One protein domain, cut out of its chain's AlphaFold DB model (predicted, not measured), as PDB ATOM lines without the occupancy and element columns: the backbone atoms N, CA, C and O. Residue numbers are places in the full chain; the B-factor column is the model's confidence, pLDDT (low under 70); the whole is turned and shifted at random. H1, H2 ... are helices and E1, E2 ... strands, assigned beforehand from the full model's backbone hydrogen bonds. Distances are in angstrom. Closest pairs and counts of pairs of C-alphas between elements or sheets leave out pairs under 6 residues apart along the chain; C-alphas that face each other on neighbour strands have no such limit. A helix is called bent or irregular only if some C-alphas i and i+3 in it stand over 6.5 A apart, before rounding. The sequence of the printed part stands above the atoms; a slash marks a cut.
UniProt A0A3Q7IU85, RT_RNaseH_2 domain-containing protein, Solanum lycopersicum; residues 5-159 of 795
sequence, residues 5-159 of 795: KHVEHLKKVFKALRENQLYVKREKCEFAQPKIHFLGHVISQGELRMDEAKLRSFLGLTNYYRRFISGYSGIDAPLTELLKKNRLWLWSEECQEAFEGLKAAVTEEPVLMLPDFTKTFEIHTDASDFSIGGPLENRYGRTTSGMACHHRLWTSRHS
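This is residues 5 to 159 of the 795 residues of the protein "RT_RNaseH_2 domain-containing protein" of Solanum lycopersicum (UniProt A0A3Q7IU85). A twisted sheet, made by the long hairpin E5 and E6 with short E4 at its edge, forms one end of a stretched-out chain of parts; H3 packs on it within a cluster of three helices, H2, H3 and H4. Beyond the cluster comes a small, separate sheet of E1, E2 and E3, and H1 lies at the far end, reached by a long link. The printed part has 155 residues, with four named helices and six named strands in the order H1 E1 E2 E3 H2 H3 H4 E4 E5 E6; the class is mixed. Both sheets, E4 - E5 - E6 and E1 - E2 - E3, are antiparallel. The whole is extended, with a radius of gyration of the C-alphas of 23.1 A and spans of 73 by 37 by 24 A.

Find C-alpha 131 at (20.806, 275.062, 15.374); from there E5 runs 28.6 A to residue 140. E6, residues 143 to 153, runs 29.1 A, bends by 62 degrees at residue 147 and ends at (20.494, 278.302, 18.040). E4 is residues 121 to 123. Look next at H3, residues 72 to 81, 14.3 A; H4, residues 93 to 107, 20.8 A; and H2, residues 52 to 65, 20.3 A. E1, E2 and E3 are residues 35 to 38, 41 to 44 and 47 to 50. H1, residues 5 to 19, begins at (29.038, 325.698, 3.053) and measures 21.2 A.

E4, E5 and E6 form a meander, each strand the antiparallel neighbour of the one before, and the sheet is twisted. Look at N 134 and O 150, 2.9 A, between E5 and E6, and N 122 and O 137, 2.8 A, between E4 and E5. H3 is on this sheet at a height of 8.3 A, over E6 and along the strands, at 9 degrees to E6 on the local plane; the closest C-alphas are those of Ser 73 and His 151, 5.5 A. H3 is irregular: C-alphas 75 and 78 are 7.3 A apart. H2, H3 and H4 form an up and down bundle, each helix running against the one before. H3 and H4, a helical hairpin, touch at Ile 75 and Ala 98, whose C-alphas are 5.2 A apart, at a steep tilt of 41 degrees. H2 and H4 only just touch, with 3 pairs of C-alphas within 8 A, the closest Thr 62 and Leu 102 at 7.1 A; H2 does so with residues 62 to 65 alone. E1, E2 and E3 form a second meander, with N 36 and O 43 at 2.9 A and N 42 and O 49 at 2.8 A. H1 touches no helix and is not on either sheet. Every O i to N i+4 pair is within hydrogen-bond range in H1, against 9 of 10 in H2, 3 of 6 in H3 and 10 of 11 in H4.

The C-alphas of Glu 8 and Gly 141, the two farthest apart, are 73.4 A apart. The printed part has no cut. The links H1 to E1, H3 to H4 and H4 to E4 are long. The model's pLDDT is under 70 at residues 109 to 111, 142 to 147 and 154 to 159.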
ATOM      1  N   LYS A   5      30.353 326.137   3.558       83.75
ATOM      2  CA  LYS A   5      29.038 325.698   3.053       83.75
ATOM      3  C   LYS A   5      28.110 325.155   4.155       83.75
ATOM      4  O   LYS A   5      26.912 325.419   4.138       83.75
ATOM      5  N   HIS A   6      28.638 324.439   5.154       86.31
ATOM      6  CA  HIS A   6      27.832 323.943   6.279       86.31
ATOM      7  C   HIS A   6      27.355 325.092   7.181       86.31
ATOM      8  O   HIS A   6      26.212 325.087   7.637       86.31
ATOM      9  N   VAL A   7      28.189 326.117   7.388       88.62
ATOM     10  CA  VAL A   7      27.815 327.324   8.144       88.62
ATOM     11  C   VAL A   7      26.736 328.123   7.404       88.62
ATOM     12  O   VAL A   7      25.790 328.600   8.029       88.62
ATOM     13  N   GLU A   8      26.818 328.229   6.078       91.56
ATOM     14  CA  GLU A   8      25.777 328.845   5.243       91.56
ATOM     15  C   GLU A   8      24.452 328.075   5.291       91.56
ATOM     16  O   GLU A   8      23.391 328.682   5.439       91.56
ATOM     17  N   HIS A   9      24.498 326.742   5.221       92.00
ATOM     18  CA  HIS A   9      23.307 325.901   5.353       92.00
ATOM     19  C   HIS A   9      22.665 326.057   6.739       92.00
ATOM     20  O   HIS A   9      21.452 326.249   6.829       92.00
ATOM     21  N   LEU A  10      23.461 326.085   7.815       92.00
ATOM     22  CA  LEU A  10      22.962 326.370   9.164       92.00
ATOM     23  C   LEU A  10      22.351 327.776   9.275       92.00
ATOM     24  O   LEU A  10      21.276 327.911   9.855       92.00
ATOM     25  N   LYS A  11      22.961 328.813   8.680       92.44
ATOM     26  CA  LYS A  11      22.374 330.168   8.624       92.44
ATOM     27  C   LYS A  11      20.998 330.162   7.943       92.44
ATOM     28  O   LYS A  11      20.057 330.729   8.495       92.44
ATOM     29  N   LYS A  12      20.860 329.492   6.790       93.88
ATOM     30  CA  LYS A  12      19.581 329.355   6.062       93.88
ATOM     31  C   LYS A  12      18.524 328.627   6.906       93.88
ATOM     32  O   LYS A  12      17.416 329.133   7.061       93.88
ATOM     33  N   VAL A  13      18.885 327.499   7.522       94.31
ATOM     34  CA  VAL A  13      17.990 326.717   8.394       94.31
ATOM     35  C   VAL A  13      17.558 327.518   9.631       94.31
ATOM     36  O   VAL A  13      16.372 327.551   9.948       94.31
ATOM     37  N   PHE A  14      18.472 328.221  10.307       93.69
ATOM     38  CA  PHE A  14      18.121 329.054  11.465       93.69
ATOM     39  C   PHE A  14      17.295 330.298  11.100       93.69
ATOM     40  O   PHE A  14      16.502 330.739  11.934       93.69
ATOM     41  N   LYS A  15      17.427 330.844   9.880       95.44
ATOM     42  CA  LYS A  15      16.543 331.908   9.370       95.44
ATOM     43  C   LYS A  15      15.112 331.382   9.210       95.44
ATOM     44  O   LYS A  15      14.220 331.898   9.877       95.44
ATOM     45  N   ALA A  16      14.933 330.280   8.478       95.31
ATOM     46  CA  ALA A  16      13.626 329.646   8.276       95.31
ATOM     47  C   ALA A  16      12.948 329.225   9.595       95.31
ATOM     48  O   ALA A  16      11.750 329.435   9.783       95.31
ATOM     49  N   LEU A  17      13.713 328.680  10.550       95.31
ATOM     50  CA  LEU A  17      13.206 328.344  11.885       95.31
ATOM     51  C   LEU A  17      12.749 329.585  12.666       95.31
ATOM     52  O   LEU A  17      11.725 329.524  13.339       95.31
ATOM     53  N   ARG A  18      13.469 330.711  12.567       94.62
ATOM     54  CA  ARG A  18      13.086 331.975  13.216       94.62
ATOM     55  C   ARG A  18      11.818 332.565  12.598       94.62
ATOM     56  O   ARG A  18      10.934 332.978  13.338       94.62
ATOM     57  N   GLU A  19      11.722 332.557  11.271       96.25
ATOM     58  CA  GLU A  19      10.554 333.027  10.510       96.25
ATOM     59  C   GLU A  19       9.286 332.237  10.867       96.25
ATOM     60  O   GLU A  19       8.221 332.821  11.035       96.25
ATOM     61  N   ASN A  20       9.418 330.926  11.089       96.00
ATOM     62  CA  ASN A  20       8.320 330.043  11.498       96.00
ATOM     63  C   ASN A  20       8.142 329.932  13.032       96.00
ATOM     64  O   ASN A  20       7.391 329.079  13.500       96.00
ATOM     65  N   GLN A  21       8.843 330.751  13.831       93.56
ATOM     66  CA  GLN A  21       8.813 330.737  15.307       93.56
ATOM     67  C   GLN A  21       9.118 329.355  15.948       93.56
ATOM     68  O   GLN A  21       8.639 329.019  17.033       93.56
ATOM     69  N   LEU A  22       9.944 328.533  15.290       95.25
ATOM     70  CA  LEU A  22      10.282 327.170  15.704       95.25
ATOM     71  C   LEU A  22      11.547 327.119  16.576       95.25
ATOM     72  O   LEU A  22      12.661 327.400  16.131       95.25
ATOM     73  N   TYR A  23      11.388 326.670  17.823       90.94
ATOM     74  CA  TYR A  23      12.470 326.610  18.809       90.94
ATOM     75  C   TYR A  23      13.201 325.258  18.826       90.94
ATOM     76  O   TYR A  23      12.629 324.204  19.109       90.94
ATOM     77  N   VAL A  24      14.513 325.299  18.589       91.69
ATOM     78  CA  VAL A  24      15.392 324.120  18.552       91.69
ATOM     79  C   VAL A  24      15.863 323.739  19.959       91.69
ATOM     80  O   VAL A  24      16.530 324.521  20.639       91.69
ATOM     81  N   LYS A  25      15.589 322.504  20.407       93.81
ATOM     82  CA  LYS A  25      16.074 322.039  21.717       93.81
ATOM     83  C   LYS A  25      17.553 321.633  21.660       93.81
ATOM     84  O   LYS A  25      17.852 320.478  21.379       93.81
ATOM     85  N   ARG A  26      18.452 322.547  22.046       86.88
ATOM     86  CA  ARG A  26      19.926 322.377  22.070       86.88
ATOM     87  C   ARG A  26      20.431 321.020  22.597       86.88
ATOM     88  O   ARG A  26      21.358 320.475  22.018       86.88
ATOM     89  N   GLU A  27      19.811 320.447  23.634       88.44
ATOM     90  CA  GLU A  27      20.140 319.101  24.166       88.44
ATOM     91  C   GLU A  27      20.049 317.946  23.147       88.44
ATOM     92  O   GLU A  27      20.578 316.871  23.404       88.44
ATOM     93  N   LYS A  28      19.314 318.123  22.043       88.00
ATOM     94  CA  LYS A  28      19.074 317.107  21.008       88.00
ATOM     95  C   LYS A  28      19.838 317.376  19.705       88.00
ATOM     96  O   LYS A  28      19.552 316.724  18.704       88.00
ATOM     97  N   CYS A  29      20.714 318.378  19.673       88.50
ATOM     98  CA  CYS A  29      21.240 318.913  18.421       88.50
ATOM     99  C   CYS A  29      22.759 318.789  18.343       88.50
ATOM    100  O   CYS A  29      23.501 319.476  19.043       88.50
ATOM    101  N   GLU A  30      23.189 317.920  17.437       87.75
ATOM    102  CA  GLU A  30      24.578 317.673  17.074       87.75
ATOM    103  C   GLU A  30      24.900 318.502  15.822       87.75
ATOM    104  O   GLU A  30      24.333 318.275  14.754       87.75
ATOM    105  N   PHE A  31      25.776 319.500  15.956       86.44
ATOM    106  CA  PHE A  31      26.175 320.393  14.861       86.44
ATOM    107  C   PHE A  31      27.618 320.113  14.433       86.44
ATOM    108  O   PHE A  31      28.470 319.884  15.291       86.44
ATOM    109  N   ALA A  32      27.886 320.159  13.122       83.44
ATOM    110  CA  ALA A  32      29.212 319.977  12.517       83.44
ATOM    111  C   ALA A  32      29.988 318.714  12.974       83.44
ATOM    112  O   ALA A  32      31.219 318.717  13.017       83.44
ATOM    113  N   GLN A  33      29.277 317.634  13.317       84.31
ATOM    114  CA  GLN A  33      29.884 316.353  13.692       84.31
ATOM    115  C   GLN A  33      30.244 315.515  12.450       84.31
ATOM    116  O   GLN A  33      29.447 315.461  11.513       84.31
ATOM    117  N   PRO A  34      31.381 314.789  12.447       82.12
ATOM    118  CA  PRO A  34      31.757 313.872  11.361       82.12
ATOM    119  C   PRO A  34      30.925 312.575  11.342       82.12
ATOM    120  O   PRO A  34      31.018 311.788  10.398       82.12
ATOM    121  N   LYS A  35      30.149 312.336  12.406       85.62
ATOM    122  CA  LYS A  35      29.276 311.184  12.619       85.62
ATOM    123  C   LYS A  35      27.982 311.670  13.272       85.62
ATOM    124  O   LYS A  35      28.060 312.335  14.300       85.62
ATOM    125  N   ILE A  36      26.824 311.353  12.694       87.69
ATOM    126  CA  ILE A  36      25.511 311.845  13.151       87.69
ATOM    127  C   ILE A  36      24.512 310.686  13.237       87.69
ATOM    128  O   ILE A  36      24.400 309.888  12.302       87.69
ATOM    129  N   HIS A  37      23.749 310.611  14.333       83.81
ATOM    130  CA  HIS A  37      22.620 309.681  14.462       83.81
ATOM    131  C   HIS A  37      21.346 310.309  13.864       83.81
ATOM    132  O   HIS A  37      20.642 311.074  14.524       83.81
ATOM    133  N   PHE A  38      21.021 309.976  12.612       81.88
ATOM    134  CA  PHE A  38      19.850 310.499  11.900       81.88
ATOM    135  C   PHE A  38      18.801 309.407  11.663       81.88
ATOM    136  O   PHE A  38      19.080 308.383  11.046       81.88
ATOM    137  N   LEU A  39      17.582 309.607  12.178       79.19
ATOM    138  CA  LEU A  39      16.460 308.653  12.092       79.19
ATOM    139  C   LEU A  39      16.810 307.203  12.507       79.19
ATOM    140  O   LEU A  39      16.191 306.252  12.032       79.19
ATOM    141  N   GLY A  40      17.782 307.018  13.410       71.69
ATOM    142  CA  GLY A  40      18.282 305.701  13.838       71.69
ATOM    143  C   GLY A  40      19.154 304.984  12.800       71.69
ATOM    144  O   GLY A  40      19.285 303.765  12.844       71.69
ATOM    145  N   HIS A  41      19.722 305.739  11.865       79.38
ATOM    146  CA  HIS A  41      20.896 305.370  11.088       79.38
ATOM    147  C   HIS A  41      22.073 306.222  11.567       79.38
ATOM    148  O   HIS A  41      21.894 307.302  12.135       79.38
ATOM    149  N   VAL A  42      23.279 305.726  11.346       83.50
ATOM    150  CA  VAL A  42      24.536 306.359  11.724       83.50
ATOM    151  C   VAL A  42      25.231 306.773  10.436       83.50
ATOM    152  O   VAL A  42      25.748 305.926   9.712       83.50
ATOM    153  N   ILE A  43      25.200 308.070  10.138       85.62
ATOM    154  CA  ILE A  43      25.849 308.646   8.956       85.62
ATOM    155  C   ILE A  43      27.277 309.022   9.344       85.62
ATOM    156  O   ILE A  43      27.463 309.755  10.317       85.62
ATOM    157  N   SER A  44      28.278 308.557   8.594       85.25
ATOM    158  CA  SER A  44      29.685 308.931   8.797       85.25
ATOM    159  C   SER A  44      30.480 308.851   7.498       85.25
ATOM    160  O   SER A  44      30.507 307.800   6.872       85.25
ATOM    161  N   GLN A  45      31.156 309.943   7.121       76.62
ATOM    162  CA  GLN A  45      32.090 310.001   5.976       76.62
ATOM    163  C   GLN A  45      31.521 309.499   4.623       76.62
ATOM    164  O   GLN A  45      32.268 309.052   3.764       76.62
ATOM    165  N   GLY A  46      30.203 309.607   4.420       75.12
ATOM    166  CA  GLY A  46      29.499 309.129   3.219       75.12
ATOM    167  C   GLY A  46      28.820 307.767   3.391       75.12
ATOM    168  O   GLY A  46      27.886 307.460   2.656       75.12
ATOM    169  N   GLU A  47      29.201 306.987   4.402       73.19
ATOM    170  CA  GLU A  47      28.541 305.724   4.731       73.19
ATOM    171  C   GLU A  47      27.255 305.923   5.550       73.19
ATOM    172  O   GLU A  47      27.187 306.777   6.442       73.19
ATOM    173  N   LEU A  48      26.263 305.060   5.304       77.69
ATOM    174  CA  LEU A  48      25.003 304.972   6.045       77.69
ATOM    175  C   LEU A  48      24.918 303.623   6.777       77.69
ATOM    176  O   LEU A  48      24.531 302.615   6.193       77.69
ATOM    177  N   ARG A  49      25.253 303.592   8.071       76.94
ATOM    178  CA  ARG A  49      25.236 302.361   8.885       76.94
ATOM    179  C   ARG A  49      23.933 302.235   9.692       76.94
ATOM    180  O   ARG A  49      23.345 303.236  10.098       76.94
ATOM    181  N   MET A  50      23.476 301.013   9.973       74.25
ATOM    182  CA  MET A  50      22.388 300.770  10.938       74.25
ATOM    183  C   MET A  50      22.844 301.064  12.378       74.25
ATOM    184  O   MET A  50      23.967 300.728  12.756       74.25
ATOM    185  N   ASP A  51      21.961 301.646  13.195       79.12
ATOM    186  CA  ASP A  51      22.166 301.799  14.643       79.12
ATOM    187  C   ASP A  51      21.876 300.469  15.373       79.12
ATOM    188  O   ASP A  51      20.861 299.812  15.112       79.12
ATOM    189  N   GLU A  52      22.733 300.075  16.325       77.06
ATOM    190  CA  GLU A  52      22.566 298.852  17.125       77.06
ATOM    191  C   GLU A  52      21.201 298.814  17.837       77.06
ATOM    192  O   GLU A  52      20.550 297.764  17.924       77.06
ATOM    193  N   ALA A  53      20.716 299.968  18.307       76.75
ATOM    194  CA  ALA A  53      19.413 300.075  18.951       76.75
ATOM    195  C   ALA A  53      18.260 299.729  17.989       76.75
ATOM    196  O   ALA A  53      17.272 299.121  18.414       76.75
ATOM    197  N   LYS A  54      18.397 300.054  16.693       78.56
ATOM    198  CA  LYS A  54      17.434 299.655  15.659       78.56
ATOM    199  C   LYS A  54      17.534 298.171  15.323       78.56
ATOM    200  O   LYS A  54      16.483 297.536  15.262       78.56
ATOM    201  N   LEU A  55      18.733 297.592  15.172       83.50
ATOM    202  CA  LEU A  55      18.849 296.153  14.876       83.50
ATOM    203  C   LEU A  55      18.225 295.302  15.993       83.50
ATOM    204  O   LEU A  55      17.467 294.376  15.714       83.50
ATOM    205  N   ARG A  56      18.450 295.667  17.262       84.81
ATOM    206  CA  ARG A  56      17.792 295.026  18.416       84.81
ATOM    207  C   ARG A  56      16.262 295.130  18.360       84.81
ATOM    208  O   ARG A  56      15.577 294.201  18.780       84.81
ATOM    209  N   SER A  57      15.722 296.235  17.841       86.00
ATOM    210  CA  SER A  57      14.275 296.410  17.654       86.00
ATOM    211  C   SER A  57      13.732 295.608  16.466       86.00
ATOM    212  O   SER A  57      12.634 295.068  16.568       86.00
ATOM    213  N   PHE A  58      14.489 295.504  15.369       88.06
ATOM    214  CA  PHE A  58      14.138 294.684  14.205       88.06
ATOM    215  C   PHE A  58      14.126 293.197  14.566       88.06
ATOM    216  O   PHE A  58      13.098 292.547  14.411       88.06
ATOM    217  N   LEU A  59      15.202 292.690  15.175       89.62
ATOM    218  CA  LEU A  59      15.260 291.308  15.659       89.62
ATOM    219  C   LEU A  59      14.205 291.022  16.737       89.62
ATOM    220  O   LEU A  59      13.722 289.902  16.848       89.62
ATOM    221  N   GLY A  60      13.786 292.032  17.509       89.75
ATOM    222  CA  GLY A  60      12.638 291.927  18.414       89.75
ATOM    223  C   GLY A  60      11.303 291.691  17.693       89.75
ATOM    224  O   GLY A  60      10.478 290.923  18.191       89.75
ATOM    225  N   LEU A  61      11.109 292.310  16.522       88.06
ATOM    226  CA  LEU A  61       9.938 292.139  15.658       88.06
ATOM    227  C   LEU A  61       9.972 290.790  14.924       88.06
ATOM    228  O   LEU A  61       8.998 290.045  14.977       88.06
ATOM    229  N   THR A  62      11.089 290.422  14.297       88.81
ATOM    230  CA  THR A  62      11.203 289.146  13.567       88.81
ATOM    231  C   THR A  62      11.108 287.944  14.517       88.81
ATOM    232  O   THR A  62      10.421 286.969  14.221       88.81
ATOM    233  N   ASN A  63      11.658 288.042  15.734       88.81
ATOM    234  CA  ASN A  63      11.511 287.028  16.787       88.81
ATOM    235  C   ASN A  63      10.063 286.877  17.316       88.81
ATOM    236  O   ASN A  63       9.755 285.861  17.943       88.81
ATOM    237  N   TYR A  64       9.155 287.830  17.067       84.94
ATOM    238  CA  TYR A  64       7.713 287.617  17.277       84.94
ATOM    239  C   TYR A  64       7.130 286.705  16.181       84.94
ATOM    240  O   TYR A  64       6.405 285.758  16.492       84.94
ATOM    241  N   TYR A  65       7.526 286.921  14.922       84.62
ATOM    242  CA  TYR A  65       7.077 286.149  13.755       84.62
ATOM    243  C   TYR A  65       7.830 284.827  13.510       84.62
ATOM    244  O   TYR A  65       7.384 284.020  12.704       84.62
ATOM    245  N   ARG A  66       8.893 284.506  14.260       86.19
ATOM    246  CA  ARG A  66       9.711 283.270  14.132       86.19
ATOM    247  C   ARG A  66       8.981 281.912  14.113       86.19
ATOM    248  O   ARG A  66       9.621 280.885  13.925       86.19
ATOM    249  N   ARG A  67       7.688 281.871  14.454       83.12
ATOM    250  CA  ARG A  67       6.848 280.659  14.355       83.12
ATOM    251  C   ARG A  67       6.342 280.411  12.939       83.12
ATOM    252  O   ARG A  67       6.004 279.277  12.628       83.12
ATOM    253  N   PHE A  68       6.230 281.479  12.162       82.12
ATOM    254  CA  PHE A  68       5.763 281.517  10.783       82.12
ATOM    255  C   PHE A  68       6.941 281.330   9.810       82.12
ATOM    256  O   PHE A  68       6.787 280.725   8.760       82.12
ATOM    257  N   ILE A  69       8.135 281.776  10.215       84.12
ATOM    258  CA  ILE A  69       9.386 281.666   9.456       84.12
ATOM    259  C   ILE A  69      10.032 280.291   9.693       84.12
ATOM    260  O   ILE A  69      10.471 279.985  10.807       84.12
ATOM    261  N   SER A  70      10.138 279.472   8.647       81.69
ATOM    262  CA  SER A  70      10.992 278.278   8.629       81.69
ATOM    263  C   SER A  70      12.475 278.659   8.642       81.69
ATOM    264  O   SER A  70      12.877 279.665   8.068       81.69
ATOM    265  N   GLY A  71      13.313 277.862   9.305       82.00
ATOM    266  CA  GLY A  71      14.767 278.064   9.328       82.00
ATOM    267  C   GLY A  71      15.245 279.294  10.112       82.00
ATOM    268  O   GLY A  71      16.438 279.582  10.091       82.00
ATOM    269  N   TYR A  72      14.358 279.996  10.833       87.31
ATOM    270  CA  TYR A  72      14.609 281.307  11.457       87.31
ATOM    271  C   TYR A  72      15.966 281.440  12.181       87.31
ATOM    272  O   TYR A  72      16.629 282.465  12.058       87.31
ATOM    273  N   SER A  73      16.399 280.399  12.904       86.00
ATOM    274  CA  SER A  73      17.665 280.378  13.657       86.00
ATOM    275  C   SER A  73      18.937 280.343  12.808       86.00
ATOM    276  O   SER A  73      20.009 280.605  13.341       86.00
ATOM    277  N   GLY A  74      18.852 279.965  11.531       85.12
ATOM    278  CA  GLY A  74      19.957 280.108  10.582       85.12
ATOM    279  C   GLY A  74      20.037 281.540  10.059       85.12
ATOM    280  O   GLY A  74      21.099 282.152  10.091       85.12
ATOM    281  N   ILE A  75      18.889 282.104   9.671       88.00
ATOM    282  CA  ILE A  75      18.799 283.452   9.094       88.00
ATOM    283  C   ILE A  75      19.150 284.532  10.137       88.00
ATOM    284  O   ILE A  75      19.848 285.488   9.820       88.00
ATOM    285  N   ASP A  76      18.739 284.387  11.404       90.62
ATOM    286  CA  ASP A  76      19.069 285.367  12.454       90.62
ATOM    287  C   ASP A  76      20.473 285.199  13.076       90.62
ATOM    288  O   ASP A  76      20.892 286.024  13.894       90.62
ATOM    289  N   ALA A  77      21.254 284.197  12.651       89.19
ATOM    290  CA  ALA A  77      22.593 283.926  13.177       89.19
ATOM    291  C   ALA A  77      23.611 285.072  12.958       89.19
ATOM    292  O   ALA A  77      24.138 285.561  13.963       89.19
ATOM    293  N   PRO A  78      23.885 285.571  11.731       89.69
ATOM    294  CA  PRO A  78      24.843 286.668  11.530       89.69
ATOM    295  C   PRO A  78      24.378 287.973  12.198       89.69
ATOM    296  O   PRO A  78      25.151 288.652  12.873       89.69
ATOM    297  N   LEU A  79      23.081 288.285  12.141       89.31
ATOM    298  CA  LEU A  79      22.529 289.481  12.787       89.31
ATOM    299  C   LEU A  79      22.585 289.415  14.323       89.31
ATOM    300  O   LEU A  79      22.767 290.441  14.982       89.31
ATOM    301  N   THR A  80      22.475 288.222  14.917       87.50
ATOM    302  CA  THR A  80      22.699 288.034  16.358       87.50
ATOM    303  C   THR A  80      24.182 287.923  16.727       87.50
ATOM    304  O   THR A  80      24.519 288.212  17.877       87.50
ATOM    305  N   GLU A  81      25.089 287.600  15.793       87.38
ATOM    306  CA  GLU A  81      26.545 287.739  15.973       87.38
ATOM    307  C   GLU A  81      26.954 289.204  16.178       87.38
ATOM    308  O   GLU A  81      27.717 289.482  17.105       87.38
ATOM    309  N   LEU A  82      26.397 290.140  15.397       86.38
ATOM    310  CA  LEU A  82      26.672 291.583  15.532       86.38
ATOM    311  C   LEU A  82      26.329 292.146  16.922       86.38
ATOM    312  O   LEU A  82      26.931 293.117  17.371       86.38
ATOM    313  N   LEU A  83      25.374 291.528  17.625       84.44
ATOM    314  CA  LEU A  83      24.947 291.920  18.973       84.44
ATOM    315  C   LEU A  83      25.763 291.260  20.101       84.44
ATOM    316  O   LEU A  83      25.482 291.487  21.286       84.44
ATOM    317  N   LYS A  84      26.763 290.427  19.777       85.31
ATOM    318  CA  LYS A  84      27.631 289.788  20.777       85.31
ATOM    319  C   LYS A  84      28.652 290.796  21.301       85.31
ATOM    320  O   LYS A  84      29.357 291.464  20.550       85.31
ATOM    321  N   LYS A  85      28.778 290.867  22.630       76.44
ATOM    322  CA  LYS A  85      29.833 291.660  23.277       76.44
ATOM    323  C   LYS A  85      31.205 291.209  22.768       76.44
ATOM    324  O   LYS A  85      31.446 290.010  22.657       76.44
ATOM    325  N   ASN A  86      32.089 292.175  22.538       73.62
ATOM    326  CA  ASN A  86      33.458 291.991  22.046       73.62
ATOM    327  C   ASN A  86      33.572 291.547  20.568       73.62
ATOM    328  O   ASN A  86      34.663 291.173  20.148       73.62
ATOM    329  N   ARG A  87      32.502 291.626  19.760       78.06
ATOM    330  CA  ARG A  87      32.612 291.655  18.288       78.06
ATOM    331  C   ARG A  87      32.667 293.102  17.790       78.06
ATOM    332  O   ARG A  87      32.108 294.002  18.415       78.06
ATOM    333  N   LEU A  88      33.357 293.320  16.670       78.19
ATOM    334  CA  LEU A  88      33.328 294.594  15.949       78.19
ATOM    335  C   LEU A  88      32.000 294.725  15.193       78.19
ATOM    336  O   LEU A  88      31.520 293.756  14.608       78.19
ATOM    337  N   TRP A  89      31.427 295.930  15.185       80.06
ATOM    338  CA  TRP A  89      30.213 296.241  14.425       80.06
ATOM    339  C   TRP A  89      30.561 296.478  12.950       80.06
ATOM    340  O   TRP A  89      30.750 297.616  12.512       80.06
ATOM    341  N   LEU A  90      30.694 295.377  12.212       83.38
ATOM    342  CA  LEU A  90      30.943 295.337  10.774       83.38
ATOM    343  C   LEU A  90      29.741 294.670  10.107       83.38
ATOM    344  O   LEU A  90      29.457 293.509  10.378       83.38
ATOM    345  N   TRP A  91      29.021 295.411   9.270       84.06
ATOM    346  CA  TRP A  91      27.880 294.884   8.525       84.06
ATOM    347  C   TRP A  91      28.406 294.193   7.261       84.06
ATOM    348  O   TRP A  91      28.761 294.874   6.302       84.06
ATOM    349  N   SER A  92      28.541 292.864   7.302       87.19
ATOM    350  CA  SER A  92      28.969 292.049   6.156       87.19
ATOM    351  C   SER A  92      27.839 291.857   5.139       87.19
ATOM    352  O   SER A  92      26.671 292.115   5.435       87.19
ATOM    353  N   GLU A  93      28.178 291.354   3.953       88.88
ATOM    354  CA  GLU A  93      27.195 290.950   2.939       88.88
ATOM    355  C   GLU A  93      26.264 289.854   3.489       88.88
ATOM    356  O   GLU A  93      25.051 290.005   3.403       88.88
ATOM    357  N   GLU A  94      26.793 288.878   4.239       88.12
ATOM    358  CA  GLU A  94      26.007 287.879   4.995       88.12
ATOM    359  C   GLU A  94      24.956 288.527   5.927       88.12
ATOM    360  O   GLU A  94      23.865 287.995   6.133       88.12
ATOM    361  N   CYS A  95      25.274 289.684   6.526       88.00
ATOM    362  CA  CYS A  95      24.337 290.428   7.371       88.00
ATOM    363  C   CYS A  95      23.265 291.145   6.540       88.00
ATOM    364  O   CYS A  95      22.131 291.273   7.001       88.00
ATOM    365  N   GLN A  96      23.594 291.597   5.327       88.94
ATOM    366  CA  GLN A  96      22.623 292.168   4.396       88.94
ATOM    367  C   GLN A  96      21.677 291.088   3.854       88.94
ATOM    368  O   GLN A  96      20.463 291.264   3.937       88.94
ATOM    369  N   GLU A  97      22.211 289.955   3.394       91.56
ATOM    370  CA  GLU A  97      21.439 288.796   2.930       91.56
ATOM    371  C   GLU A  97      20.494 288.285   4.022       91.56
ATOM    372  O   GLU A  97      19.296 288.131   3.791       91.56
ATOM    373  N   ALA A  98      20.987 288.115   5.252       91.31
ATOM    374  CA  ALA A  98      20.158 287.746   6.397       91.31
ATOM    375  C   ALA A  98      19.070 288.785   6.720       91.31
ATOM    376  O   ALA A  98      17.950 288.430   7.094       91.31
ATOM    377  N   PHE A  99      19.377 290.077   6.583       89.81
ATOM    378  CA  PHE A  99      18.413 291.156   6.799       89.81
ATOM    379  C   PHE A  99      17.336 291.196   5.711       89.81
ATOM    380  O   PHE A  99      16.190 291.529   6.008       89.81
ATOM    381  N   GLU A 100      17.667 290.836   4.472       90.25
ATOM    382  CA  GLU A 100      16.727 290.782   3.353       90.25
ATOM    383  C   GLU A 100      15.916 289.484   3.333       90.25
ATOM    384  O   GLU A 100      14.696 289.556   3.199       90.25
ATOM    385  N   GLY A 101      16.520 288.335   3.639       89.75
ATOM    386  CA  GLY A 101      15.807 287.077   3.877       89.75
ATOM    387  C   GLY A 101      14.809 287.170   5.039       89.75
ATOM    388  O   GLY A 101      13.680 286.695   4.923       89.75
ATOM    389  N   LEU A 102      15.159 287.863   6.134       90.06
ATOM    390  CA  LEU A 102      14.212 288.152   7.221       90.06
ATOM    391  C   LEU A 102      13.138 289.193   6.864       90.06
ATOM    392  O   LEU A 102      12.121 289.237   7.555       90.06
ATOM    393  N   LYS A 103      13.325 290.034   5.834       89.94
ATOM    394  CA  LYS A 103      12.215 290.830   5.280       89.94
ATOM    395  C   LYS A 103      11.303 289.927   4.460       89.94
ATOM    396  O   LYS A 103      10.121 289.878   4.773       89.94
ATOM    397  N   ALA A 104      11.861 289.203   3.485       88.44
ATOM    398  CA  ALA A 104      11.134 288.330   2.564       88.44
ATOM    399  C   ALA A 104      10.204 287.373   3.325       88.44
ATOM    400  O   ALA A 104       8.987 287.482   3.198       88.44
ATOM    401  N   ALA A 105      10.749 286.599   4.269       86.38
ATOM    402  CA  ALA A 105       9.993 285.650   5.092       86.38
ATOM    403  C   ALA A 105       9.002 286.288   6.104       86.38
ATOM    404  O   ALA A 105       8.307 285.570   6.825       86.38
ATOM    405  N   VAL A 106       8.948 287.623   6.207       86.12
ATOM    406  CA  VAL A 106       7.954 288.390   6.991       86.12
ATOM    407  C   VAL A 106       6.947 289.122   6.087       86.12
ATOM    408  O   VAL A 106       5.861 289.465   6.553       86.12
ATOM    409  N   THR A 107       7.291 289.378   4.822       85.25
ATOM    410  CA  THR A 107       6.408 289.982   3.805       85.25
ATOM    411  C   THR A 107       5.660 288.954   2.962       85.25
ATOM    412  O   THR A 107       4.584 289.255   2.454       85.25
ATOM    413  N   GLU A 108       6.207 287.748   2.823       79.94
ATOM    414  CA  GLU A 108       5.475 286.556   2.398       79.94
ATOM    415  C   GLU A 108       4.361 286.235   3.416       79.94
ATOM    416  O   GLU A 108       4.453 286.613   4.586       79.94
ATOM    417  N   GLU A 109       3.311 285.522   2.993       59.88
ATOM    418  CA  GLU A 109       2.187 285.115   3.857       59.88
ATOM    419  C   GLU A 109       2.234 283.599   4.170       59.88
ATOM    420  O   GLU A 109       1.436 282.828   3.634       59.88
ATOM    421  N   PRO A 110       3.152 283.119   5.036       61.38
ATOM    422  CA  PRO A 110       3.157 281.733   5.505       61.38
ATOM    423  C   PRO A 110       1.959 281.476   6.436       61.38
ATOM    424  O   PRO A 110       2.016 281.682   7.654       61.38
ATOM    425  N   VAL A 111       0.847 281.019   5.856       59.47
ATOM    426  CA  VAL A 111      -0.391 280.691   6.578       59.47
ATOM    427  C   VAL A 111      -0.180 279.466   7.477       59.47
ATOM    428  O   VAL A 111      -0.278 278.322   7.040       59.47
ATOM    429  N   LEU A 112       0.077 279.700   8.768       70.38
ATOM    430  CA  LEU A 112       0.039 278.642   9.780       70.38
ATOM    431  C   LEU A 112      -1.407 278.236  10.072       70.38
ATOM    432  O   LEU A 112      -2.220 279.060  10.499       70.38
ATOM    433  N   MET A 113      -1.701 276.946   9.939       71.06
ATOM    434  CA  MET A 113      -2.996 276.385  10.307       71.06
ATOM    435  C   MET A 113      -3.185 276.358  11.831       71.06
ATOM    436  O   MET A 113      -2.243 276.172  12.605       71.06
ATOM    437  N   LEU A 114      -4.433 276.522  12.277       77.94
ATOM    438  CA  LEU A 114      -4.781 276.394  13.694       77.94
ATOM    439  C   LEU A 114      -4.637 274.932  14.169       77.94
ATOM    440  O   LEU A 114      -4.963 274.011  13.415       77.94
ATOM    441  N   PRO A 115      -4.193 274.699  15.422       80.06
ATOM    442  CA  PRO A 115      -4.067 273.357  15.977       80.06
ATOM    443  C   PRO A 115      -5.438 272.718  16.203       80.06
ATOM    444  O   PRO A 115      -6.171 273.077  17.124       80.06
ATOM    445  N   ASP A 116      -5.757 271.737  15.365       81.62
ATOM    446  CA  ASP A 116      -6.932 270.884  15.514       81.62
ATOM    447  C   ASP A 116      -6.573 269.664  16.373       81.62
ATOM    448  O   ASP A 116      -5.881 268.750  15.926       81.62
ATOM    449  N   PHE A 117      -7.056 269.658  17.616       84.31
ATOM    450  CA  PHE A 117      -6.793 268.603  18.595       84.31
ATOM    451  C   PHE A 117      -7.512 267.273  18.307       84.31
ATOM    452  O   PHE A 117      -7.297 266.311  19.041       84.31
ATOM    453  N   THR A 118      -8.345 267.194  17.263       87.06
ATOM    454  CA  THR A 118      -8.942 265.929  16.797       87.06
ATOM    455  C   THR A 118      -8.011 265.127  15.881       87.06
ATOM    456  O   THR A 118      -8.272 263.952  15.624       87.06
ATOM    457  N   LYS A 119      -6.921 265.738  15.392       84.44
ATOM    458  CA  LYS A 119      -5.959 265.126  14.466       84.44
ATOM    459  C   LYS A 119      -4.669 264.693  15.161       84.44
ATOM    460  O   LYS A 119      -4.336 265.140  16.257       84.44
ATOM    461  N   THR A 120      -3.921 263.819  14.493       85.19
ATOM    462  CA  THR A 120      -2.562 263.450  14.898       85.19
ATOM    463  C   THR A 120      -1.588 264.582  14.583       85.19
ATOM    464  O   THR A 120      -1.429 264.965  13.419       85.19
ATOM    465  N   PHE A 121      -0.919 265.064  15.630       85.44
ATOM    466  CA  PHE A 121       0.208 265.985  15.543       85.44
ATOM    467  C   PHE A 121       1.468 265.218  15.143       85.44
ATOM    468  O   PHE A 121       1.870 264.281  15.835       85.44
ATOM    469  N   GLU A 122       2.110 265.645  14.065       85.62
ATOM    470  CA  GLU A 122       3.394 265.128  13.599       85.62
ATOM    471  C   GLU A 122       4.463 266.216  13.804       85.62
ATOM    472  O   GLU A 122       4.191 267.415  13.699       85.62
ATOM    473  N   ILE A 123       5.670 265.811  14.204       86.06
ATOM    474  CA  ILE A 123       6.786 266.727  14.464       86.06
ATOM    475  C   ILE A 123       7.985 266.217  13.688       86.06
ATOM    476  O   ILE A 123       8.546 265.173  14.026       86.06
ATOM    477  N   HIS A 124       8.404 266.981  12.689       83.81
ATOM    478  CA  HIS A 124       9.680 266.760  12.028       83.81
ATOM    479  C   HIS A 124      10.730 267.580  12.777       83.81
ATOM    480  O   HIS A 124      10.552 268.778  12.979       83.81
ATOM    481  N   THR A 125      11.804 266.943  13.241       86.56
ATOM    482  CA  THR A 125      12.921 267.627  13.907       86.56
ATOM    483  C   THR A 125      14.196 267.415  13.118       86.56
ATOM    484  O   THR A 125      14.587 266.270  12.905       86.56
ATOM    485  N   ASP A 126      14.856 268.510  12.766       84.31
ATOM    486  CA  ASP A 126      16.172 268.520  12.136       84.31
ATOM    487  C   ASP A 126      17.175 269.248  13.045       84.31
ATOM    488  O   ASP A 126      16.818 270.175  13.782       84.31
ATOM    489  N   ALA A 127      18.427 268.801  13.049       84.81
ATOM    490  CA  ALA A 127      19.454 269.280  13.962       84.81
ATOM    491  C   ALA A 127      20.823 269.361  13.279       84.81
ATOM    492  O   ALA A 127      21.436 268.354  12.940       84.81
ATOM    493  N   SER A 128      21.324 270.589  13.185       80.94
ATOM    494  CA  SER A 128      22.699 270.919  12.806       80.94
ATOM    495  C   SER A 128      23.539 271.231  14.049       80.94
ATOM    496  O   SER A 128      22.996 271.554  15.113       80.94
ATOM    497  N   ASP A 129      24.866 271.246  13.899       75.06
ATOM    498  CA  ASP A 129      25.812 271.641  14.959       75.06
ATOM    499  C   ASP A 129      25.544 273.049  15.528       75.06
ATOM    500  O   ASP A 129      25.893 273.359  16.672       75.06
ATOM    501  N   PHE A 130      24.899 273.911  14.733       71.69
ATOM    502  CA  PHE A 130      24.653 275.320  15.044       71.69
ATOM    503  C   PHE A 130      23.215 275.605  15.492       71.69
ATOM    504  O   PHE A 130      22.997 276.474  16.341       71.69
ATOM    505  N   SER A 131      22.214 274.875  14.986       79.19
ATOM    506  CA  SER A 131      20.806 275.062  15.374       79.19
ATOM    507  C   SER A 131      19.967 273.781  15.316       79.19
ATOM    508  O   SER A 131      20.216 272.895  14.503       79.19
ATOM    509  N   ILE A 132      18.940 273.709  16.167       85.56
ATOM    510  CA  ILE A 132      17.857 272.723  16.062       85.56
ATOM    511  C   ILE A 132      16.589 273.408  15.539       85.56
ATOM    512  O   ILE A 132      16.229 274.505  15.986       85.56
ATOM    513  N   GLY A 133      15.928 272.760  14.585       84.50
ATOM    514  CA  GLY A 133      14.715 273.216  13.923       84.50
ATOM    515  C   GLY A 133      13.636 272.134  13.874       84.50
ATOM    516  O   GLY A 133      13.904 270.954  14.098       84.50
ATOM    517  N   GLY A 134      12.404 272.531  13.577       83.50
ATOM    518  CA  GLY A 134      11.340 271.575  13.295       83.50
ATOM    519  C   GLY A 134       9.954 272.201  13.146       83.50
ATOM    520  O   GLY A 134       9.553 272.978  14.023       83.50
ATOM    521  N   PRO A 135       9.203 271.888  12.077       83.56
ATOM    522  CA  PRO A 135       7.783 272.182  12.008       83.56
ATOM    523  C   PRO A 135       6.966 271.204  12.871       83.56
ATOM    524  O   PRO A 135       7.221 269.999  12.936       83.56
ATOM    525  N   LEU A 136       5.958 271.758  13.540       82.69
ATOM    526  CA  LEU A 136       4.830 271.042  14.125       82.69
ATOM    527  C   LEU A 136       3.676 271.097  13.118       82.69
ATOM    528  O   LEU A 136       3.203 272.190  12.783       82.69
ATOM    529  N   GLU A 137       3.210 269.933  12.682       84.44
ATOM    530  CA  GLU A 137       2.234 269.779  11.603       84.44
ATOM    531  C   GLU A 137       1.049 268.917  12.052       84.44
ATOM    532  O   GLU A 137       1.175 268.078  12.942       84.44
ATOM    533  N   ASN A 138      -0.127 269.137  11.461       85.94
ATOM    534  CA  ASN A 138      -1.274 268.244  11.631       85.94
ATOM    535  C   ASN A 138      -1.464 267.409  10.369       85.94
ATOM    536  O   ASN A 138      -1.409 267.938   9.257       85.94
ATOM    537  N   ARG A 139      -1.755 266.118  10.537       76.44
ATOM    538  CA  ARG A 139      -1.959 265.205   9.410       76.44
ATOM    539  C   ARG A 139      -3.393 265.265   8.874       76.44
ATOM    540  O   ARG A 139      -4.337 264.841   9.537       76.44
ATOM    541  N   TYR A 140      -3.552 265.713   7.635       74.69
ATOM    542  CA  TYR A 140      -4.795 265.692   6.857       74.69
ATOM    543  C   TYR A 140      -4.790 264.480   5.897       74.69
ATOM    544  O   TYR A 140      -4.854 264.588   4.673       74.69
ATOM    545  N   GLY A 141      -4.693 263.276   6.470       74.12
ATOM    546  CA  GLY A 141      -4.674 262.012   5.725       74.12
ATOM    547  C   GLY A 141      -3.341 261.747   5.013       74.12
ATOM    548  O   GLY A 141      -2.452 261.115   5.590       74.12
ATOM    549  N   ARG A 142      -3.223 262.194   3.753       62.72
ATOM    550  CA  ARG A 142      -1.980 262.114   2.951       62.72
ATOM    551  C   ARG A 142      -1.203 263.430   2.892       62.72
ATOM    552  O   ARG A 142      -0.004 263.380   2.652       62.72
ATOM    553  N   THR A 143      -1.858 264.569   3.093       61.28
ATOM    554  CA  THR A 143      -1.197 265.871   3.228       61.28
ATOM    555  C   THR A 143      -0.954 266.179   4.701       61.28
ATOM    556  O   THR A 143      -1.727 265.769   5.569       61.28
ATOM    557  N   THR A 144       0.113 266.909   4.997       69.12
ATOM    558  CA  THR A 144       0.324 267.550   6.298       69.12
ATOM    559  C   THR A 144       0.021 269.046   6.185       69.12
ATOM    560  O   THR A 144      -0.254 269.566   5.099       69.12
ATOM    561  N   SER A 145      -0.029 269.759   7.308       68.38
ATOM    562  CA  SER A 145      -0.216 271.213   7.316       68.38
ATOM    563  C   SER A 145       0.497 271.838   8.509       68.38
ATOM    564  O   SER A 145       0.221 271.474   9.655       68.38
ATOM    565  N   GLY A 146       1.396 272.786   8.240       66.88
ATOM    566  CA  GLY A 146       2.202 273.466   9.254       66.88
ATOM    567  C   GLY A 146       1.380 274.351  10.192       66.88
ATOM    568  O   GLY A 146       0.525 275.119   9.757       66.88
ATOM    569  N   MET A 147       1.654 274.258  11.497       64.81
ATOM    570  CA  MET A 147       0.952 275.005  12.559       64.81
ATOM    571  C   MET A 147       1.897 275.827  13.449       64.81
ATOM    572  O   MET A 147       1.485 276.796  14.098       64.81
ATOM    573  N   ALA A 148       3.172 275.437  13.528       72.88
ATOM    574  CA  ALA A 148       4.242 276.248  14.105       72.88
ATOM    575  C   ALA A 148       5.626 275.703  13.742       72.88
ATOM    576  O   ALA A 148       5.927 274.552  14.044       72.88
ATOM    577  N   CYS A 149       6.517 276.560  13.258       75.12
ATOM    578  CA  CYS A 149       7.950 276.290  13.256       75.12
ATOM    579  C   CYS A 149       8.533 276.509  14.666       75.12
ATOM    580  O   CYS A 149       8.200 277.483  15.359       75.12
ATOM    581  N   HIS A 150       9.427 275.622  15.105       78.00
ATOM    582  CA  HIS A 150      10.288 275.834  16.265       78.00
ATOM    583  C   HIS A 150      11.753 275.855  15.833       78.00
ATOM    584  O   HIS A 150      12.228 274.917  15.210       78.00
ATOM    585  N   HIS A 151      12.473 276.913  16.203       73.50
ATOM    586  CA  HIS A 151      13.872 277.120  15.834       73.50
ATOM    587  C   HIS A 151      14.674 277.641  17.024       73.50
ATOM    588  O   HIS A 151      14.193 278.491  17.787       73.50
ATOM    589  N   ARG A 152      15.892 277.116  17.211       73.69
ATOM    590  CA  ARG A 152      16.769 277.477  18.329       73.69
ATOM    591  C   ARG A 152      18.250 277.258  18.003       73.69
ATOM    592  O   ARG A 152      18.693 276.127  17.832       73.69
ATOM    593  N   LEU A 153      19.026 278.341  18.044       72.94
ATOM    594  CA  LEU A 153      20.494 278.302  18.040       72.94
ATOM    595  C   LEU A 153      21.050 277.542  19.258       72.94
ATOM    596  O   LEU A 153      20.591 277.731  20.395       72.94
ATOM    597  N   TRP A 154      22.091 276.741  19.036       69.06
ATOM    598  CA  TRP A 154      22.934 276.214  20.106       69.06
ATOM    599  C   TRP A 154      23.776 277.354  20.692       69.06
ATOM    600  O   TRP A 154      24.338 278.184  19.982       69.06
ATOM    601  N   THR A 155      23.879 277.412  22.022       51.44
ATOM    602  CA  THR A 155      24.832 278.321  22.684       51.44
ATOM    603  C   THR A 155      26.122 277.564  22.971       51.44
ATOM    604  O   THR A 155      26.068 276.373  23.277       51.44
ATOM    605  N   SER A 156      27.271 278.245  22.970       45.53
ATOM    606  CA  SER A 156      28.617 277.649  23.107       45.53
ATOM    607  C   SER A 156      28.877 276.863  24.407       45.53
ATOM    608  O   SER A 156      29.957 276.318  24.592       45.53
ATOM    609  N   ARG A 157      27.900 276.801  25.324       39.06
ATOM    610  CA  ARG A 157      27.906 275.955  26.531       39.06
ATOM    611  C   ARG A 157      27.185 274.610  26.360       39.06
ATOM    612  O   ARG A 157      27.108 273.851  27.320       39.06
ATOM    613  N   HIS A 158      26.613 274.346  25.187       45.69
ATOM    614  CA  HIS A 158      25.917 273.100  24.863       45.69
ATOM    615  C   HIS A 158      26.692 272.240  23.846       45.69
ATOM    616  O   HIS A 158      26.652 271.016  23.959       45.69
ATOM    617  N   SER A 159      27.458 272.845  22.930       33.59
ATOM    618  CA  SER A 159      28.293 272.125  21.947       33.59
ATOM    619  C   SER A 159      29.352 271.217  22.592       33.59
ATOM    620  O   SER A 159      29.613 270.126  22.102       33.59
TER     621      SER A 159